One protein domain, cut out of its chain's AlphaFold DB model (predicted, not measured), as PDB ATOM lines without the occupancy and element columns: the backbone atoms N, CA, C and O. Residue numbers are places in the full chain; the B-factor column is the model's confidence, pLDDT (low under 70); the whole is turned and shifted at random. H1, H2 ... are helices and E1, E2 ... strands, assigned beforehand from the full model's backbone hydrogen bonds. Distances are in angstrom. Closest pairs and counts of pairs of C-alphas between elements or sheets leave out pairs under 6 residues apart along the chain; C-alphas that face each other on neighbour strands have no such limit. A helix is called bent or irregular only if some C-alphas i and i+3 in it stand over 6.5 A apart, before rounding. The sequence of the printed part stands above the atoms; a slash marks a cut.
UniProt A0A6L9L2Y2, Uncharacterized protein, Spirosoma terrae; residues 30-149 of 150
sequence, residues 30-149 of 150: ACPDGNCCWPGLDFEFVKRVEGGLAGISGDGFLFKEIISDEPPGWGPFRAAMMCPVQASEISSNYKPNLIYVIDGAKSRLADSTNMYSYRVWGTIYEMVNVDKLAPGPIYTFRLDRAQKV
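This is residues 30 to 149 of the 150 residues of an uncharacterized protein of Spirosoma terrae (UniProt A0A6L9L2Y2). What shape do these atoms make? A small closed barrel of five strands, E1, E2, E3, E7 and E6, makes the body, with the single helix H1 packed on its outside over E7. A separate two-stranded hairpin, E4 and E5, lies off to one side, apart from the barrel's strands. What is it built of? The 120 printed residues, mostly strand by class, hold one named helix and seven named strands in the order E1 E2 E3 H1 E4 E5 E6 E7; the barrel is mixed and the small sheet E4 to E5 antiparallel. How large is it? It is compact, with a radius of gyration of the C-alphas of 14.2 A and spans of 35 by 33 by 23 A.

Where does the first strand lie? After residues 30 to 41, with no named element, E1 holds residues 42 to 56, from C-alpha 42 at (123.115, 111.955, 102.644), over 24.3 A; it bends by 113 degrees at residue 53. What follows it? E2 is residues 60 to 63, E3 residues 79 to 82, and H1 residues 84 to 93, 14.7 A long. H1 is irregular, with C-alphas 85 and 88 7.5 A apart. Which strands close the series? E4 is residues 100 to 103 and E5 residues 106 to 109. E6, residues 118 to 128, is 27.6 A long and bends by 70 degrees at residue 121; E7, residues 138 to 148, is 25.8 A long, bends by 80 degrees at residue 144 and ends at C-alpha 148 at (101.108, 129.227, 87.905).

How is the ring joined? E1, E2 and E3 form a meander, each strand the antiparallel neighbour of the one before, with N 55 and O 62 at 2.8 A and N 61 and O 80 at 2.8 A. E3 and E7 are parallel, N 81 to O 139 being 2.8 A. E6 is antiparallel to E7, a hairpin with N 125 and O 140 at 2.9 A, and to E1, with N 49 and O 122 at 2.8 A. Where is H1? It is on the barrel, outside it, at a height over the sheet of 8.8 A, and runs along the strands, at 25 degrees to E7 on the local plane. Its closest C-alphas to E7 are those of Gln 86 and Arg 142, 7.6 A apart; 4 of its 6 O i to N i+4 pairs are within hydrogen-bond range. How do E4 and E5 pair? This hairpin has N 101 and O 108 at 2.8 A.

How far does it reach? The two farthest C-alphas, of Ala 30 and Gly 104, are 42.5 A apart. Is it unbroken? The printed part has no cut, and the link from E2 to E3, with 15 residues between them, is long. Where is confidence low? The mean pLDDT of the printed part is 84.7; residue 30, residues 69 to 76 and residue 132 of this model are under 70.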
ATOM      1  N   ALA A  30     121.825 128.805  99.569       64.31
ATOM      2  CA  ALA A  30     122.779 128.067  98.739       64.31
ATOM      3  C   ALA A  30     122.894 126.622  99.263       64.31
ATOM      4  O   ALA A  30     123.517 126.355 100.284       64.31
ATOM      5  N   CYS A  31     122.240 125.695  98.571       72.81
ATOM      6  CA  CYS A  31     122.156 124.287  98.937       72.81
ATOM      7  C   CYS A  31     122.552 123.430  97.731       72.81
ATOM      8  O   CYS A  31     121.673 122.915  97.026       72.81
ATOM      9  N   PRO A  32     123.861 123.395  97.421       73.31
ATOM     10  CA  PRO A  32     124.376 122.749  96.218       73.31
ATOM     11  C   PRO A  32     124.184 121.229  96.247       73.31
ATOM     12  O   PRO A  32     123.905 120.648  95.206       73.31
ATOM     13  N   ASP A  33     124.231 120.627  97.438       82.25
ATOM     14  CA  ASP A  33     124.290 119.169  97.600       82.25
ATOM     15  C   ASP A  33     123.036 118.586  98.274       82.25
ATOM     16  O   ASP A  33     123.053 117.467  98.756       82.25
ATOM     17  N   GLY A  34     121.947 119.354  98.406       81.88
ATOM     18  CA  GLY A  34     120.701 118.877  99.034       81.88
ATOM     19  C   GLY A  34     120.725 118.761 100.569       81.88
ATOM     20  O   GLY A  34     119.667 118.854 101.190       81.88
ATOM     21  N   ASN A  35     121.906 118.698 101.198       85.81
ATOM     22  CA  ASN A  35     122.098 118.550 102.655       85.81
ATOM     23  C   ASN A  35     121.353 119.577 103.530       85.81
ATOM     24  O   ASN A  35     121.064 119.312 104.694       85.81
ATOM     25  N   CYS A  36     121.030 120.759 102.998       86.88
ATOM     26  CA  CYS A  36     120.244 121.749 103.736       86.88
ATOM     27  C   CYS A  36     118.797 121.298 103.989       86.88
ATOM     28  O   CYS A  36     118.163 121.806 104.909       86.88
ATOM     29  N   CYS A  37     118.253 120.401 103.160       88.00
ATOM     30  CA  CYS A  37     116.865 119.980 103.268       88.00
ATOM     31  C   CYS A  37     116.679 119.103 104.510       88.00
ATOM     32  O   CYS A  37     115.737 119.317 105.267       88.00
ATOM     33  N   TRP A  38     117.605 118.174 104.759       87.81
ATOM     34  CA  TRP A  38     117.573 117.321 105.946       87.81
ATOM     35  C   TRP A  38     118.980 117.144 106.521       87.81
ATOM     36  O   TRP A  38     119.733 116.288 106.055       87.81
ATOM     37  N   PRO A  39     119.355 117.945 107.533       85.38
ATOM     38  CA  PRO A  39     120.658 117.823 108.171       85.38
ATOM     39  C   PRO A  39     120.888 116.411 108.724       85.38
ATOM     40  O   PRO A  39     120.056 115.887 109.463       85.38
ATOM     41  N   GLY A  40     122.038 115.820 108.395       84.31
ATOM     42  CA  GLY A  40     122.421 114.479 108.848       84.31
ATOM     43  C   GLY A  40     121.938 113.332 107.959       84.31
ATOM     44  O   GLY A  40     122.191 112.180 108.304       84.31
ATOM     45  N   LEU A  41     121.271 113.632 106.841       88.19
ATOM     46  CA  LEU A  41     121.052 112.680 105.754       88.19
ATOM     47  C   LEU A  41     122.026 112.951 104.609       88.19
ATOM     48  O   LEU A  41     122.463 114.086 104.413       88.19
ATOM     49  N   ASP A  42     122.319 111.895 103.860       89.81
ATOM     50  CA  ASP A  42     123.115 111.955 102.644       89.81
ATOM     51  C   ASP A  42     122.195 112.116 101.432       89.81
ATOM     52  O   ASP A  42     121.076 111.589 101.402       89.81
ATOM     53  N   PHE A  43     122.679 112.827 100.418       91.38
ATOM     54  CA  PHE A  43     121.913 113.128  99.220       91.38
ATOM     55  C   PHE A  43     122.719 112.892  97.951       91.38
ATOM     56  O   PHE A  43     123.894 113.251  97.873       91.38
ATOM     57  N   GLU A  44     122.049 112.381  96.924       91.75
ATOM     58  CA  GLU A  44     122.587 112.284  95.572       91.75
ATOM     59  C   GLU A  44     121.800 113.170  94.608       91.75
ATOM     60  O   GLU A  44     120.575 113.278  94.661       91.75
ATOM     61  N   PHE A  45     122.515 113.849  93.713       92.00
ATOM     62  CA  PHE A  45     121.888 114.627  92.653       92.00
ATOM     63  C   PHE A  45     121.216 113.692  91.646       92.00
ATOM     64  O   PHE A  45     121.880 112.857  91.038       92.00
ATOM     65  N   VAL A  46     119.922 113.905  91.399       91.75
ATOM     66  CA  VAL A  46     119.176 113.149  90.385       91.75
ATOM     67  C   VAL A  46     119.095 113.956  89.099       91.75
ATOM     68  O   VAL A  46     119.592 113.541  88.053       91.75
ATOM     69  N   LYS A  47     118.449 115.128  89.153       92.50
ATOM     70  CA  LYS A  47     118.305 115.999  87.981       92.50
ATOM     71  C   LYS A  47     117.903 117.425  88.317       92.50
ATOM     72  O   LYS A  47     117.291 117.714  89.346       92.50
ATOM     73  N   ARG A  48     118.153 118.307  87.352       93.44
ATOM     74  CA  ARG A  48     117.556 119.641  87.271       93.44
ATOM     75  C   ARG A  48     116.207 119.573  86.568       93.44
ATOM     76  O   ARG A  48     116.073 118.940  85.523       93.44
ATOM     77  N   VAL A  49     115.217 120.243  87.141       94.06
ATOM     78  CA  VAL A  49     113.903 120.433  86.530       94.06
ATOM     79  C   VAL A  49     113.884 121.824  85.922       94.06
ATOM     80  O   VAL A  49     113.994 122.817  86.636       94.06
ATOM     81  N   GLU A  50     113.729 121.898  84.604       94.75
ATOM     82  CA  GLU A  50     113.742 123.155  83.858       94.75
ATOM     83  C   GLU A  50     112.353 123.442  83.283       94.75
ATOM     84  O   GLU A  50     112.072 123.257  82.101       94.75
ATOM     85  N   GLY A  51     111.451 123.898  84.153       94.12
ATOM     86  CA  GLY A  51     110.087 124.253  83.772       94.12
ATOM     87  C   GLY A  51     109.174 123.041  83.634       94.12
ATOM     88  O   GLY A  51     108.310 123.034  82.757       94.12
ATOM     89  N   GLY A  52     109.348 122.038  84.491       94.50
ATOM     90  CA  GLY A  52     108.487 120.859  84.551       94.50
ATOM     91  C   GLY A  52     107.104 121.198  85.103       94.50
ATOM     92  O   GLY A  52     106.949 122.118  85.906       94.50
ATOM     93  N   LEU A  53     106.080 120.464  84.669       94.62
ATOM     94  CA  LEU A  53     104.729 120.609  85.214       94.62
ATOM     95  C   LEU A  53     104.603 119.823  86.520       94.62
ATOM     96  O   LEU A  53     104.909 118.630  86.551       94.62
ATOM     97  N   ALA A  54     104.120 120.478  87.571       94.38
ATOM     98  CA  ALA A  54     103.936 119.886  88.886       94.38
ATOM     99  C   ALA A  54     102.669 120.402  89.582       94.38
ATOM    100  O   ALA A  54     102.200 121.519  89.346       94.38
ATOM    101  N   GLY A  55     102.113 119.565  90.451       92.62
ATOM    102  CA  GLY A  55     101.213 119.987  91.514       92.62
ATOM    103  C   GLY A  55     101.981 120.160  92.818       92.62
ATOM    104  O   GLY A  55     102.966 119.462  93.053       92.62
ATOM    105  N   ILE A  56     101.514 121.076  93.657       91.44
ATOM    106  CA  ILE A  56     102.034 121.335  94.998       91.44
ATOM    107  C   ILE A  56     101.035 120.758  96.006       91.44
ATOM    108  O   ILE A  56      99.834 121.055  95.944       91.44
ATOM    109  N   SER A  57     101.525 119.921  96.916       85.44
ATOM    110  CA  SER A  57     100.809 119.449  98.106       85.44
ATOM    111  C   SER A  57     101.386 120.115  99.362       85.44
ATOM    112  O   SER A  57     102.330 120.898  99.273       85.44
ATOM    113  N   GLY A  58     100.810 119.832 100.535       78.38
ATOM    114  CA  GLY A  58     101.315 120.370 101.807       78.38
ATOM    115  C   GLY A  58     102.776 120.005 102.090       78.38
ATOM    116  O   GLY A  58     103.514 120.839 102.599       78.38
ATOM    117  N   ASP A  59     103.201 118.810 101.670       83.88
ATOM    118  CA  ASP A  59     104.501 118.239 102.047       83.88
ATOM    119  C   ASP A  59     105.415 117.962 100.840       83.88
ATOM    120  O   ASP A  59     106.526 117.447 100.987       83.88
ATOM    121  N   GLY A  60     104.981 118.282  99.617       91.38
ATOM    122  CA  GLY A  60     105.762 117.940  98.436       91.38
ATOM    123  C   GLY A  60     105.176 118.349  97.097       91.38
ATOM    124  O   GLY A  60     104.293 119.198  96.977       91.38
ATOM    125  N   PHE A  61     105.730 117.722  96.068       93.12
ATOM    126  CA  PHE A  61     105.453 118.000  94.670       93.12
ATOM    127  C   PHE A  61     105.114 116.707  93.947       93.12
ATOM    128  O   PHE A  61     105.753 115.679  94.168       93.12
ATOM    129  N   LEU A  62     104.140 116.778  93.044       92.25
ATOM    130  CA  LEU A  62     103.797 115.687  92.137       92.25
ATOM    131  C   LEU A  62     104.022 116.145  90.702       92.25
ATOM    132  O   LEU A  62     103.310 117.012  90.197       92.25
ATOM    133  N   PHE A  63     105.021 115.571  90.053       92.25
ATOM    134  CA  PHE A  63     105.454 115.930  88.714       92.25
ATOM    135  C   PHE A  63     104.650 115.173  87.656       92.25
ATOM    136  O   PHE A  63     104.284 114.005  87.813       92.25
ATOM    137  N   LYS A  64     104.374 115.845  86.539       91.06
ATOM    138  CA  LYS A  64     103.767 115.207  85.367       91.06
ATOM    139  C   LYS A  64     104.745 114.244  84.701       91.06
ATOM    140  O   LYS A  64     104.334 113.215  84.167       91.06
ATOM    141  N   GLU A  65     106.020 114.601  84.723       89.19
ATOM    142  CA  GLU A  65     107.121 113.795  84.214       89.19
ATOM    143  C   GLU A  65     107.642 112.860  85.302       89.19
ATOM    144  O   GLU A  65     107.571 113.162  86.494       89.19
ATOM    145  N   ILE A  66     108.153 111.708  84.879       86.38
ATOM    146  CA  ILE A  66     108.743 110.723  85.780       86.38
ATOM    147  C   ILE A  66     110.058 111.291  86.312       86.38
ATOM    148  O   ILE A  66     110.833 111.889  85.564       86.38
ATOM    149  N   ILE A  67     110.283 111.165  87.616       84.56
ATOM    150  CA  ILE A  67     111.521 111.576  88.277       84.56
ATOM    151  C   ILE A  67     112.610 110.558  87.972       84.56
ATOM    152  O   ILE A  67     113.635 110.946  87.413       84.56
ATOM    153  N   SER A  68     112.324 109.298  88.294       80.56
ATOM    154  CA  SER A  68     113.206 108.153  88.129       80.56
ATOM    155  C   SER A  68     112.398 106.918  87.736       80.56
ATOM    156  O   SER A  68     111.274 106.708  88.216       80.56
ATOM    157  N   ASP A  69     112.985 106.125  86.849       69.31
ATOM    158  CA  ASP A  69     112.504 104.811  86.448       69.31
ATOM    159  C   ASP A  69     113.219 103.748  87.314       69.31
ATOM    160  O   ASP A  69     114.176 103.128  86.864       69.31
ATOM    161  N   GLU A  70     112.800 103.534  88.569       67.69
ATOM    162  CA  GLU A  70     113.437 102.557  89.484       67.69
ATOM    163  C   GLU A  70     112.428 101.772  90.352       67.69
ATOM    164  O   GLU A  70     111.332 102.271  90.615       67.69
ATOM    165  N   PRO A  71     112.823 100.622  90.949       58.69
ATOM    166  CA  PRO A  71     113.085  99.298  90.369       58.69
ATOM    167  C   PRO A  71     111.770  98.501  90.124       58.69
ATOM    168  O   PRO A  71     110.670  99.001  90.383       58.69
ATOM    169  N   PRO A  72     111.824  97.240  89.635       47.62
ATOM    170  CA  PRO A  72     110.632  96.437  89.344       47.62
ATOM    171  C   PRO A  72     109.716  96.282  90.571       47.62
ATOM    172  O   PRO A  72     110.133  95.757  91.597       47.62
ATOM    173  N   GLY A  73     108.450  96.698  90.447       54.72
ATOM    174  CA  GLY A  73     107.405  96.458  91.455       54.72
ATOM    175  C   GLY A  73     106.779  97.706  92.088       54.72
ATOM    176  O   GLY A  73     105.694  97.589  92.649       54.72
ATOM    177  N   TRP A  74     107.394  98.886  91.945       58.06
ATOM    178  CA  TRP A  74     106.897 100.139  92.548       58.06
ATOM    179  C   TRP A  74     106.287 101.124  91.540       58.06
ATOM    180  O   TRP A  74     105.507 102.000  91.912       58.06
ATOM    181  N   GLY A  75     106.557 100.919  90.247       58.62
ATOM    182  CA  GLY A  75     106.090 101.801  89.182       58.62
ATOM    183  C   GLY A  75     106.871 103.121  89.126       58.62
ATOM    184  O   GLY A  75     107.783 103.347  89.915       58.62
ATOM    185  N   PRO A  76     106.553 103.998  88.163       66.25
ATOM    186  CA  PRO A  76     107.324 105.214  87.938       66.25
ATOM    187  C   PRO A  76     107.129 106.233  89.067       66.25
ATOM    188  O   PRO A  76     106.000 106.668  89.334       66.25
ATOM    189  N   PHE A  77     108.229 106.683  89.674       78.19
ATOM    190  CA  PHE A  77     108.190 107.698  90.724       78.19
ATOM    191  C   PHE A  77     107.970 109.087  90.131       78.19
ATOM    192  O   PHE A  77     108.681 109.538  89.234       78.19
ATOM    193  N   ARG A  78     106.963 109.788  90.650       87.06
ATOM    194  CA  ARG A  78     106.584 111.140  90.211       87.06
ATOM    195  C   ARG A  78     106.514 112.140  91.354       87.06
ATOM    196  O   ARG A  78     106.155 113.284  91.118       87.06
ATOM    197  N   ALA A  79     106.798 111.721  92.581       89.06
ATOM    198  CA  ALA A  79     106.667 112.560  93.761       89.06
ATOM    199  C   ALA A  79     108.032 112.855  94.378       89.06
ATOM    200  O   ALA A  79     108.892 111.978  94.424       89.06
ATOM    201  N   ALA A  80     108.202 114.077  94.877       92.44
ATOM    202  CA  ALA A  80     109.336 114.447  95.713       92.44
ATOM    203  C   ALA A  80     108.852 115.270  96.906       92.44
ATOM    204  O   ALA A  80     107.954 116.107  96.775       92.44
ATOM    205  N   MET A  81     109.461 115.046  98.064       92.25
ATOM    206  CA  MET A  81     109.190 115.812  99.274       92.25
ATOM    207  C   MET A  81     109.744 117.225  99.143       92.25
ATOM    208  O   MET A  81     110.817 117.447  98.577       92.25
ATOM    209  N   MET A  82     109.027 118.191  99.691       93.25
ATOM    210  CA  MET A  82     109.479 119.573  99.729       93.25
ATOM    211  C   MET A  82     110.708 119.703 100.628       93.25
ATOM    212  O   MET A  82     110.754 119.112 101.703       93.25
ATOM    213  N   CYS A  83     111.692 120.492 100.199       92.69
ATOM    214  CA  CYS A  83     112.830 120.858 101.034       92.69
ATOM    215  C   CYS A  83     112.344 121.675 102.257       92.69
ATOM    216  O   CYS A  83     111.858 122.795 102.068       92.69
ATOM    217  N   PRO A  84     112.462 121.170 103.504       91.75
ATOM    218  CA  PRO A  84     111.899 121.805 104.703       91.75
ATOM    219  C   PRO A  84     112.330 123.256 104.927       91.75
ATOM    220  O   PRO A  84     111.518 124.077 105.350       91.75
ATOM    221  N   VAL A  85     113.571 123.610 104.577       91.12
ATOM    222  CA  VAL A  85     114.071 124.995 104.691       91.12
ATOM    223  C   VAL A  85     113.320 125.990 103.799       91.12
ATOM    224  O   VAL A  85     113.363 127.188 104.056       91.12
ATOM    225  N   GLN A  86     112.594 125.512 102.783       90.50
ATOM    226  CA  GLN A  86     111.772 126.333 101.889       90.50
ATOM    227  C   GLN A  86     110.270 126.236 102.201       90.50
ATOM    228  O   GLN A  86     109.471 126.908 101.549       90.50
ATOM    229  N   ALA A  87     109.860 125.433 103.191       90.19
ATOM    230  CA  ALA A  87     108.449 125.129 103.435       90.19
ATOM    231  C   ALA A  87     107.613 126.371 103.770       90.19
ATOM    232  O   ALA A  87     106.500 126.534 103.261       90.19
ATOM    233  N   SER A  88     108.151 127.289 104.577       89.06
ATOM    234  CA  SER A  88     107.459 128.535 104.922       89.06
ATOM    235  C   SER A  88     107.298 129.457 103.713       89.06
ATOM    236  O   SER A  88     106.233 130.032 103.524       89.06
ATOM    237  N   GLU A  89     108.328 129.573 102.871       89.06
ATOM    238  CA  GLU A  89     108.291 130.419 101.674       89.06
ATOM    239  C   GLU A  89     107.341 129.847 100.617       89.06
ATOM    240  O   GLU A  89     106.558 130.573 100.002       89.06
ATOM    241  N   ILE A  90     107.379 128.530 100.416       90.81
ATOM    242  CA  ILE A  90     106.511 127.853  99.453       90.81
ATOM    243  C   ILE A  90     105.053 127.954  99.899       90.81
ATOM    244  O   ILE A  90     104.205 128.333  99.092       90.81
ATOM    245  N   SER A  91     104.760 127.682 101.173       89.19
ATOM    246  CA  SER A  91     103.392 127.768 101.697       89.19
ATOM    247  C   SER A  91     102.841 129.198 101.717       89.19
ATOM    248  O   SER A  91     101.637 129.380 101.532       89.19
ATOM    249  N   SER A  92     103.689 130.222 101.880       89.69
ATOM    250  CA  SER A  92     103.251 131.621 101.810       89.69
ATOM    251  C   SER A  92     103.006 132.111 100.379       89.69
ATOM    252  O   SER A  92     102.128 132.948 100.164       89.69
ATOM    253  N   ASN A  93     103.771 131.615  99.402       89.56
ATOM    254  CA  ASN A  93     103.755 132.127  98.026       89.56
ATOM    255  C   ASN A  93     102.892 131.301  97.065       89.56
ATOM    256  O   ASN A  93     102.423 131.828  96.053       89.56
ATOM    257  N   TYR A  94     102.662 130.021  97.361       89.69
ATOM    258  CA  TYR A  94     101.968 129.104  96.465       89.69
ATOM    259  C   TYR A  94     100.839 128.378  97.190       89.69
ATOM    260  O   TYR A  94     100.983 127.895  98.308       89.69
ATOM    261  N   LYS A  95      99.687 128.279  96.524       87.75
ATOM    262  CA  LYS A  95      98.528 127.562  97.063       87.75
ATOM    263  C   LYS A  95      98.625 126.080  96.697       87.75
ATOM    264  O   LYS A  95      98.709 125.796  95.495       87.75
ATOM    265  N   PRO A  96      98.558 125.151  97.667       86.06
ATOM    266  CA  PRO A  96      98.453 123.730  97.370       86.06
ATOM    267  C   PRO A  96      97.244 123.456  96.467       86.06
ATOM    268  O   PRO A  96      96.144 123.942  96.734       86.06
ATOM    269  N   ASN A  97      97.451 122.702  95.390       84.25
ATOM    270  CA  ASN A  97      96.400 122.303  94.443       84.25
ATOM    271  C   ASN A  97      96.146 120.786  94.464       84.25
ATOM    272  O   ASN A  97      95.128 120.321  93.961       84.25
ATOM    273  N   LEU A  98      97.044 120.014  95.077       81.31
ATOM    274  CA  LEU A  98      96.863 118.584  95.302       81.31
ATOM    275  C   LEU A  98      96.169 118.362  96.644       81.31
ATOM    276  O   LEU A  98      96.814 118.204  97.679       81.31
ATOM    277  N   ILE A  99      94.841 118.367  96.621       76.31
ATOM    278  CA  ILE A  99      94.025 118.035  97.790       76.31
ATOM    279  C   ILE A  99      93.598 116.577  97.654       76.31
ATOM    280  O   ILE A  99      92.938 116.213  96.682       76.31
ATOM    281  N   TYR A 100      93.959 115.743  98.626       75.50
ATOM    282  CA  TYR A 100      93.479 114.368  98.706       75.50
ATOM    283  C   TYR A 100      92.240 114.314  99.598       75.50
ATOM    284  O   TYR A 100      92.257 114.779 100.735       75.50
ATOM    285  N   VAL A 101      91.158 113.740  99.077       76.50
ATOM    286  CA  VAL A 101      89.968 113.387  99.849       76.50
ATOM    287  C   VAL A 101      90.112 111.936 100.272       76.50
ATOM    288  O   VAL A 101      90.281 111.052  99.426       76.50
ATOM    289  N   ILE A 102      90.048 111.708 101.579       79.75
ATOM    290  CA  ILE A 102      90.021 110.376 102.172       79.75
ATOM    291  C   ILE A 102      88.554 110.004 102.379       79.75
ATOM    292  O   ILE A 102      87.842 110.671 103.126       79.75
ATOM    293  N   ASP A 103      88.107 108.958 101.692       78.31
ATOM    294  CA  ASP A 103      86.773 108.377 101.834       78.31
ATOM    295  C   ASP A 103      86.922 106.924 102.305       78.31
ATOM    296  O   ASP A 103      87.216 106.005 101.529       78.31
ATOM    297  N   GLY A 104      86.844 106.738 103.624       83.19
ATOM    298  CA  GLY A 104      87.170 105.474 104.279       83.19
ATOM    299  C   GLY A 104      88.619 105.052 104.012       83.19
ATOM    300  O   GLY A 104      89.556 105.752 104.380       83.19
ATOM    301  N   ALA A 105      88.801 103.900 103.360       77.50
ATOM    302  CA  ALA A 105      90.115 103.353 103.005       77.50
ATOM    303  C   ALA A 105      90.647 103.830 101.636       77.50
ATOM    304  O   ALA A 105      91.697 103.366 101.192       77.50
ATOM    305  N   LYS A 106      89.923 104.707 100.927       72.38
ATOM    306  CA  LYS A 106      90.313 105.185  99.593       72.38
ATOM    307  C   LYS A 106      90.743 106.645  99.654       72.38
ATOM    308  O   LYS A 106      89.987 107.502 100.094       72.38
ATOM    309  N   SER A 107      91.931 106.937  99.135       73.19
ATOM    310  CA  SER A 107      92.371 108.303  98.850       73.19
ATOM    311  C   SER A 107      92.137 108.624  97.377       73.19
ATOM    312  O   SER A 107      92.593 107.882  96.504       73.19
ATOM    313  N   ARG A 108      91.475 109.740  97.081       76.38
ATOM    314  CA  ARG A 108      91.346 110.270  95.715       76.38
ATOM    315  C   ARG A 108      91.738 111.736  95.675       76.38
ATOM    316  O   ARG A 108      91.577 112.439  96.666       76.38
ATOM    317  N   LEU A 109      92.205 112.216  94.528       74.94
ATOM    318  CA  LEU A 109      92.349 113.656  94.324       74.94
ATOM    319  C   LEU A 109      90.958 114.308  94.342       74.94
ATOM    320  O   LEU A 109      90.013 113.788  93.740       74.94
ATOM    321  N   ALA A 110      90.831 115.420  95.063       73.94
ATOM    322  CA  ALA A 110      89.615 116.224  95.132       73.94
ATOM    323  C   ALA A 110      89.250 116.775  93.747       73.94
ATOM    324  O   ALA A 110      88.088 116.733  93.351       73.94
ATOM    325  N   ASP A 111      90.269 117.229  93.015       76.19
ATOM    326  CA  ASP A 111      90.193 117.711  91.642       76.19
ATOM    327  C   ASP A 111      91.402 117.178  90.856       76.19
ATOM    328  O   ASP A 111      92.545 117.563  91.102       76.19
ATOM    329  N   SER A 112      91.158 116.263  89.917       73.38
ATOM    330  CA  SER A 112      92.196 115.739  89.020       73.38
ATOM    331  C   SER A 112      92.415 116.612  87.781       73.38
ATOM    332  O   SER A 112      93.440 116.464  87.112       73.38
ATOM    333  N   THR A 113      91.495 117.531  87.465       76.81
ATOM    334  CA  THR A 113      91.571 118.368  86.255       76.81
ATOM    335  C   THR A 113      92.643 119.451  86.368       76.81
ATOM    336  O   THR A 113      93.277 119.790  85.370       76.81
ATOM    337  N   ASN A 114      92.931 119.910  87.589       80.19
ATOM    338  CA  ASN A 114      93.978 120.891  87.894       80.19
ATOM    339  C   ASN A 114      95.154 120.295  88.679       80.19
ATOM    340  O   ASN A 114      95.772 120.959  89.506       80.19
ATOM    341  N   MET A 115      95.501 119.034  88.426       84.12
ATOM    342  CA  MET A 115      96.570 118.347  89.160       84.12
ATOM    343  C   MET A 115      97.956 119.000  88.981       84.12
ATOM    344  O   MET A 115      98.744 119.024  89.920       84.12
ATOM    345  N   TYR A 116      98.245 119.582  87.812       90.06
ATOM    346  CA  TYR A 116      99.553 120.167  87.478       90.06
ATOM    347  C   TYR A 116      99.469 121.678  87.203       90.06
ATOM    348  O   TYR A 116      99.795 122.142  86.110       90.06
ATOM    349  N   SER A 117      98.983 122.449  88.180       92.31
ATOM    350  CA  SER A 117      98.752 123.899  88.042       92.31
ATOM    351  C   SER A 117     100.014 124.763  88.055       92.31
ATOM    352  O   SER A 117      99.911 125.974  87.839       92.31
ATOM    353  N   TYR A 118     101.191 124.181  88.290       94.31
ATOM    354  CA  TYR A 118     102.445 124.919  88.361       94.31
ATOM    355  C   TYR A 118     103.468 124.411  87.351       94.31
ATOM    356  O   TYR A 118     103.599 123.217  87.092       94.31
ATOM    357  N   ARG A 119     104.230 125.354  86.809       95.94
ATOM    358  CA  ARG A 119     105.501 125.119  86.145       95.94
ATOM    359  C   ARG A 119     106.605 125.414  87.155       95.94
ATOM    360  O   ARG A 119     106.621 126.508  87.715       95.94
ATOM    361  N   VAL A 120     107.489 124.458  87.407       95.38
ATOM    362  CA  VAL A 120     108.510 124.547  88.460       95.38
ATOM    363  C   VAL A 120     109.915 124.419  87.891       95.38
ATOM    364  O   VAL A 120     110.139 123.734  86.891       95.38
ATOM    365  N   TRP A 121     110.860 125.086  88.544       95.62
ATOM    366  CA  TRP A 121     112.287 124.932  88.302       95.62
ATOM    367  C   TRP A 121     112.990 124.658  89.620       95.62
ATOM    368  O   TRP A 121     112.600 125.221  90.644       95.62
ATOM    369  N   GLY A 122     113.993 123.791  89.597       94.06
ATOM    370  CA  GLY A 122     114.667 123.368  90.814       94.06
ATOM    371  C   GLY A 122     115.549 122.149  90.619       94.06
ATOM    372  O   GLY A 122     115.787 121.704  89.493       94.06
ATOM    373  N   THR A 123     116.005 121.587  91.731       94.62
ATOM    374  CA  THR A 123     116.836 120.380  91.746       94.62
ATOM    375  C   THR A 123     116.145 119.274  92.520       94.62
ATOM    376  O   THR A 123     115.653 119.500  93.627       94.62
ATOM    377  N   ILE A 124     116.129 118.076  91.940       93.56
ATOM    378  CA  ILE A 124     115.735 116.853  92.628       93.56
ATOM    379  C   ILE A 124     116.991 116.168  93.154       93.56
ATOM    380  O   ILE A 124     117.937 115.938  92.395       93.56
ATOM    381  N   TYR A 125     116.947 115.819  94.432       93.12
ATOM    382  CA  TYR A 125     117.931 114.979  95.093       93.12
ATOM    383  C   TYR A 125     117.260 113.700  95.586       93.12
ATOM    384  O   TYR A 125     116.095 113.724  95.989       93.12
ATOM    385  N   GLU A 126     117.987 112.599  95.568       91.69
ATOM    386  CA  GLU A 126     117.621 111.368  96.249       91.69
ATOM    387  C   GLU A 126     118.232 111.384  97.646       91.69
ATOM    388  O   GLU A 126     119.387 111.765  97.807       91.69
ATOM    389  N   MET A 127     117.456 111.010  98.656       90.44
ATOM    390  CA  MET A 127     117.984 110.714  99.982       90.44
ATOM    391  C   MET A 127     118.563 109.310  99.949       90.44
ATOM    392  O   MET A 127     117.825 108.357  99.694       90.44
ATOM    393  N   VAL A 128     119.850 109.177 100.242       88.38
ATOM    394  CA  VAL A 128     120.515 107.873 100.285       88.38
ATOM    395  C   VAL A 128     120.672 107.395 101.726       88.38
ATOM    396  O   VAL A 128     120.589 108.176 102.675       88.38
ATOM    397  N   ASN A 129     120.859 106.083 101.902       82.00
ATOM    398  CA  ASN A 129     121.003 105.429 103.210       82.00
ATOM    399  C   ASN A 129     119.773 105.568 104.138       82.00
ATOM    400  O   ASN A 129     119.883 105.442 105.362       82.00
ATOM    401  N   VAL A 130     118.584 105.800 103.569       78.12
ATOM    402  CA  VAL A 130     117.311 105.971 104.299       78.12
ATOM    403  C   VAL A 130     116.395 104.748 104.226       78.12
ATOM    404  O   VAL A 130     115.210 104.847 104.532       78.12
ATOM    405  N   ASP A 131     116.935 103.571 103.911       70.25
ATOM    406  CA  ASP A 131     116.179 102.321 103.696       70.25
ATOM    407  C   ASP A 131     115.307 101.902 104.896       70.25
ATOM    408  O   ASP A 131     114.372 101.113 104.777       70.25
ATOM    409  N   LYS A 132     115.602 102.436 106.089       68.81
ATOM    410  CA  LYS A 132     114.799 102.229 107.304       68.81
ATOM    411  C   LYS A 132     113.524 103.078 107.356       68.81
ATOM    412  O   LYS A 132     112.649 102.780 108.166       68.81
ATOM    413  N   LEU A 133     113.436 104.143 106.560       70.44
ATOM    414  CA  LEU A 133     112.323 105.097 106.545       70.44
ATOM    415  C   LEU A 133     111.280 104.752 105.482       70.44
ATOM    416  O   LEU A 133     110.089 104.949 105.720       70.44
ATOM    417  N   ALA A 134     111.703 104.212 104.338       70.31
ATOM    418  CA  ALA A 134     110.793 103.731 103.310       70.31
ATOM    419  C   ALA A 134     111.414 102.570 102.518       70.31
ATOM    420  O   ALA A 134     112.619 102.558 102.288       70.31
ATOM    421  N   PRO A 135     110.595 101.618 102.042       70.62
ATOM    422  CA  PRO A 135     111.039 100.490 101.217       70.62
ATOM    423  C   PRO A 135     111.429 100.867  99.767       70.62
ATOM    424  O   PRO A 135     111.487  99.989  98.910       70.62
ATOM    425  N   GLY A 136     111.662 102.146  99.468       77.06
ATOM    426  CA  GLY A 136     111.999 102.635  98.130       77.06
ATOM    427  C   GLY A 136     112.674 104.009  98.172       77.06
ATOM    428  O   GLY A 136     112.718 104.624  99.241       77.06
ATOM    429  N   PRO A 137     113.184 104.490  97.024       85.12
ATOM    430  CA  PRO A 137     113.930 105.738  96.959       85.12
ATOM    431  C   PRO A 137     113.049 106.912  97.383       85.12
ATOM    432  O   PRO A 137     111.883 107.032  96.985       85.12
ATOM    433  N   ILE A 138     113.616 107.792  98.205       87.94
ATOM    434  CA  ILE A 138     112.937 108.985  98.696       87.94
ATOM    435  C   ILE A 138     113.565 110.195  98.022       87.94
ATOM    436  O   ILE A 138     114.727 110.516  98.245       87.94
ATOM    437  N   TYR A 139     112.775 110.915  97.232       91.81
ATOM    438  CA  TYR A 139     113.235 112.124  96.559       91.81
ATOM    439  C   TYR A 139     112.861 113.371  97.353       91.81
ATOM    440  O   TYR A 139     111.755 113.473  97.888       91.81
ATOM    441  N   THR A 140     113.743 114.366  97.366       93.00
ATOM    442  CA  THR A 140     113.427 115.736  97.774       93.00
ATOM    443  C   THR A 140     113.599 116.698  96.610       93.00
ATOM    444  O   THR A 140     114.446 116.504  95.737       93.00
ATOM    445  N   PHE A 141     112.786 117.747  96.586       94.44
ATOM    446  CA  PHE A 141     112.862 118.803  95.595       94.44
ATOM    447  C   PHE A 141     113.138 120.141  96.266       94.44
ATOM    448  O   PHE A 141     112.360 120.619  97.099       94.44
ATOM    449  N   ARG A 142     114.246 120.754  95.853       93.06
ATOM    450  CA  ARG A 142     114.568 122.144  96.151       93.06
ATOM    451  C   ARG A 142     114.011 123.011  95.028       93.06
ATOM    452  O   ARG A 142     114.423 122.868  93.879       93.06
ATOM    453  N   LEU A 143     113.071 123.884  95.368       93.31
ATOM    454  CA  LEU A 143     112.393 124.763  94.421       93.31
ATOM    455  C   LEU A 143     113.192 126.058  94.235       93.31
ATOM    456  O   LEU A 143     113.415 126.780  95.200       93.31
ATOM    457  N   ASP A 144     113.532 126.415  93.002       92.31
ATOM    458  CA  ASP A 144     114.142 127.721  92.708       92.31
ATOM    459  C   ASP A 144     113.068 128.763  92.395       92.31
ATOM    460  O   ASP A 144     113.122 129.910  92.836       92.31
ATOM    461  N   ARG A 145     112.072 128.367  91.595       91.81
ATOM    462  CA  ARG A 145     110.919 129.205  91.254       91.81
ATOM    463  C   ARG A 145     109.740 128.345  90.821       91.81
ATOM    464  O   ARG A 145     109.926 127.283  90.224       91.81
ATOM    465  N   ALA A 146     108.529 128.846  91.032       93.75
ATOM    466  CA  ALA A 146     107.324 128.290  90.435       93.75
ATOM    467  C   ALA A 146     106.496 129.384  89.757       93.75
ATOM    468  O   ALA A 146     106.476 130.539  90.179       93.75
ATOM    469  N   GLN A 147     105.796 129.005  88.695       94.75
ATOM    470  CA  GLN A 147     104.874 129.857  87.961       94.75
ATOM    471  C   GLN A 147     103.548 129.123  87.802       94.75
ATOM    472  O   GLN A 147     103.516 127.989  87.326       94.75
ATOM    473  N   LYS A 148     102.442 129.773  88.160       93.25
ATOM    474  CA  LYS A 148     101.108 129.227  87.905       93.25
ATOM    475  C   LYS A 148     100.842 129.214  86.397       93.25
ATOM    476  O   LYS A 148     101.074 130.223  85.733       93.25
ATOM    477  N   VAL A 149     100.393 128.082  85.858       90.06
ATOM    478  CA  VAL A 149     100.153 127.917  84.411       90.06
ATOM    479  C   VAL A 149      98.697 128.143  84.004       90.06
ATOM    480  O   VAL A 149      98.470 128.331  82.817       90.06
TER     481      VAL A 149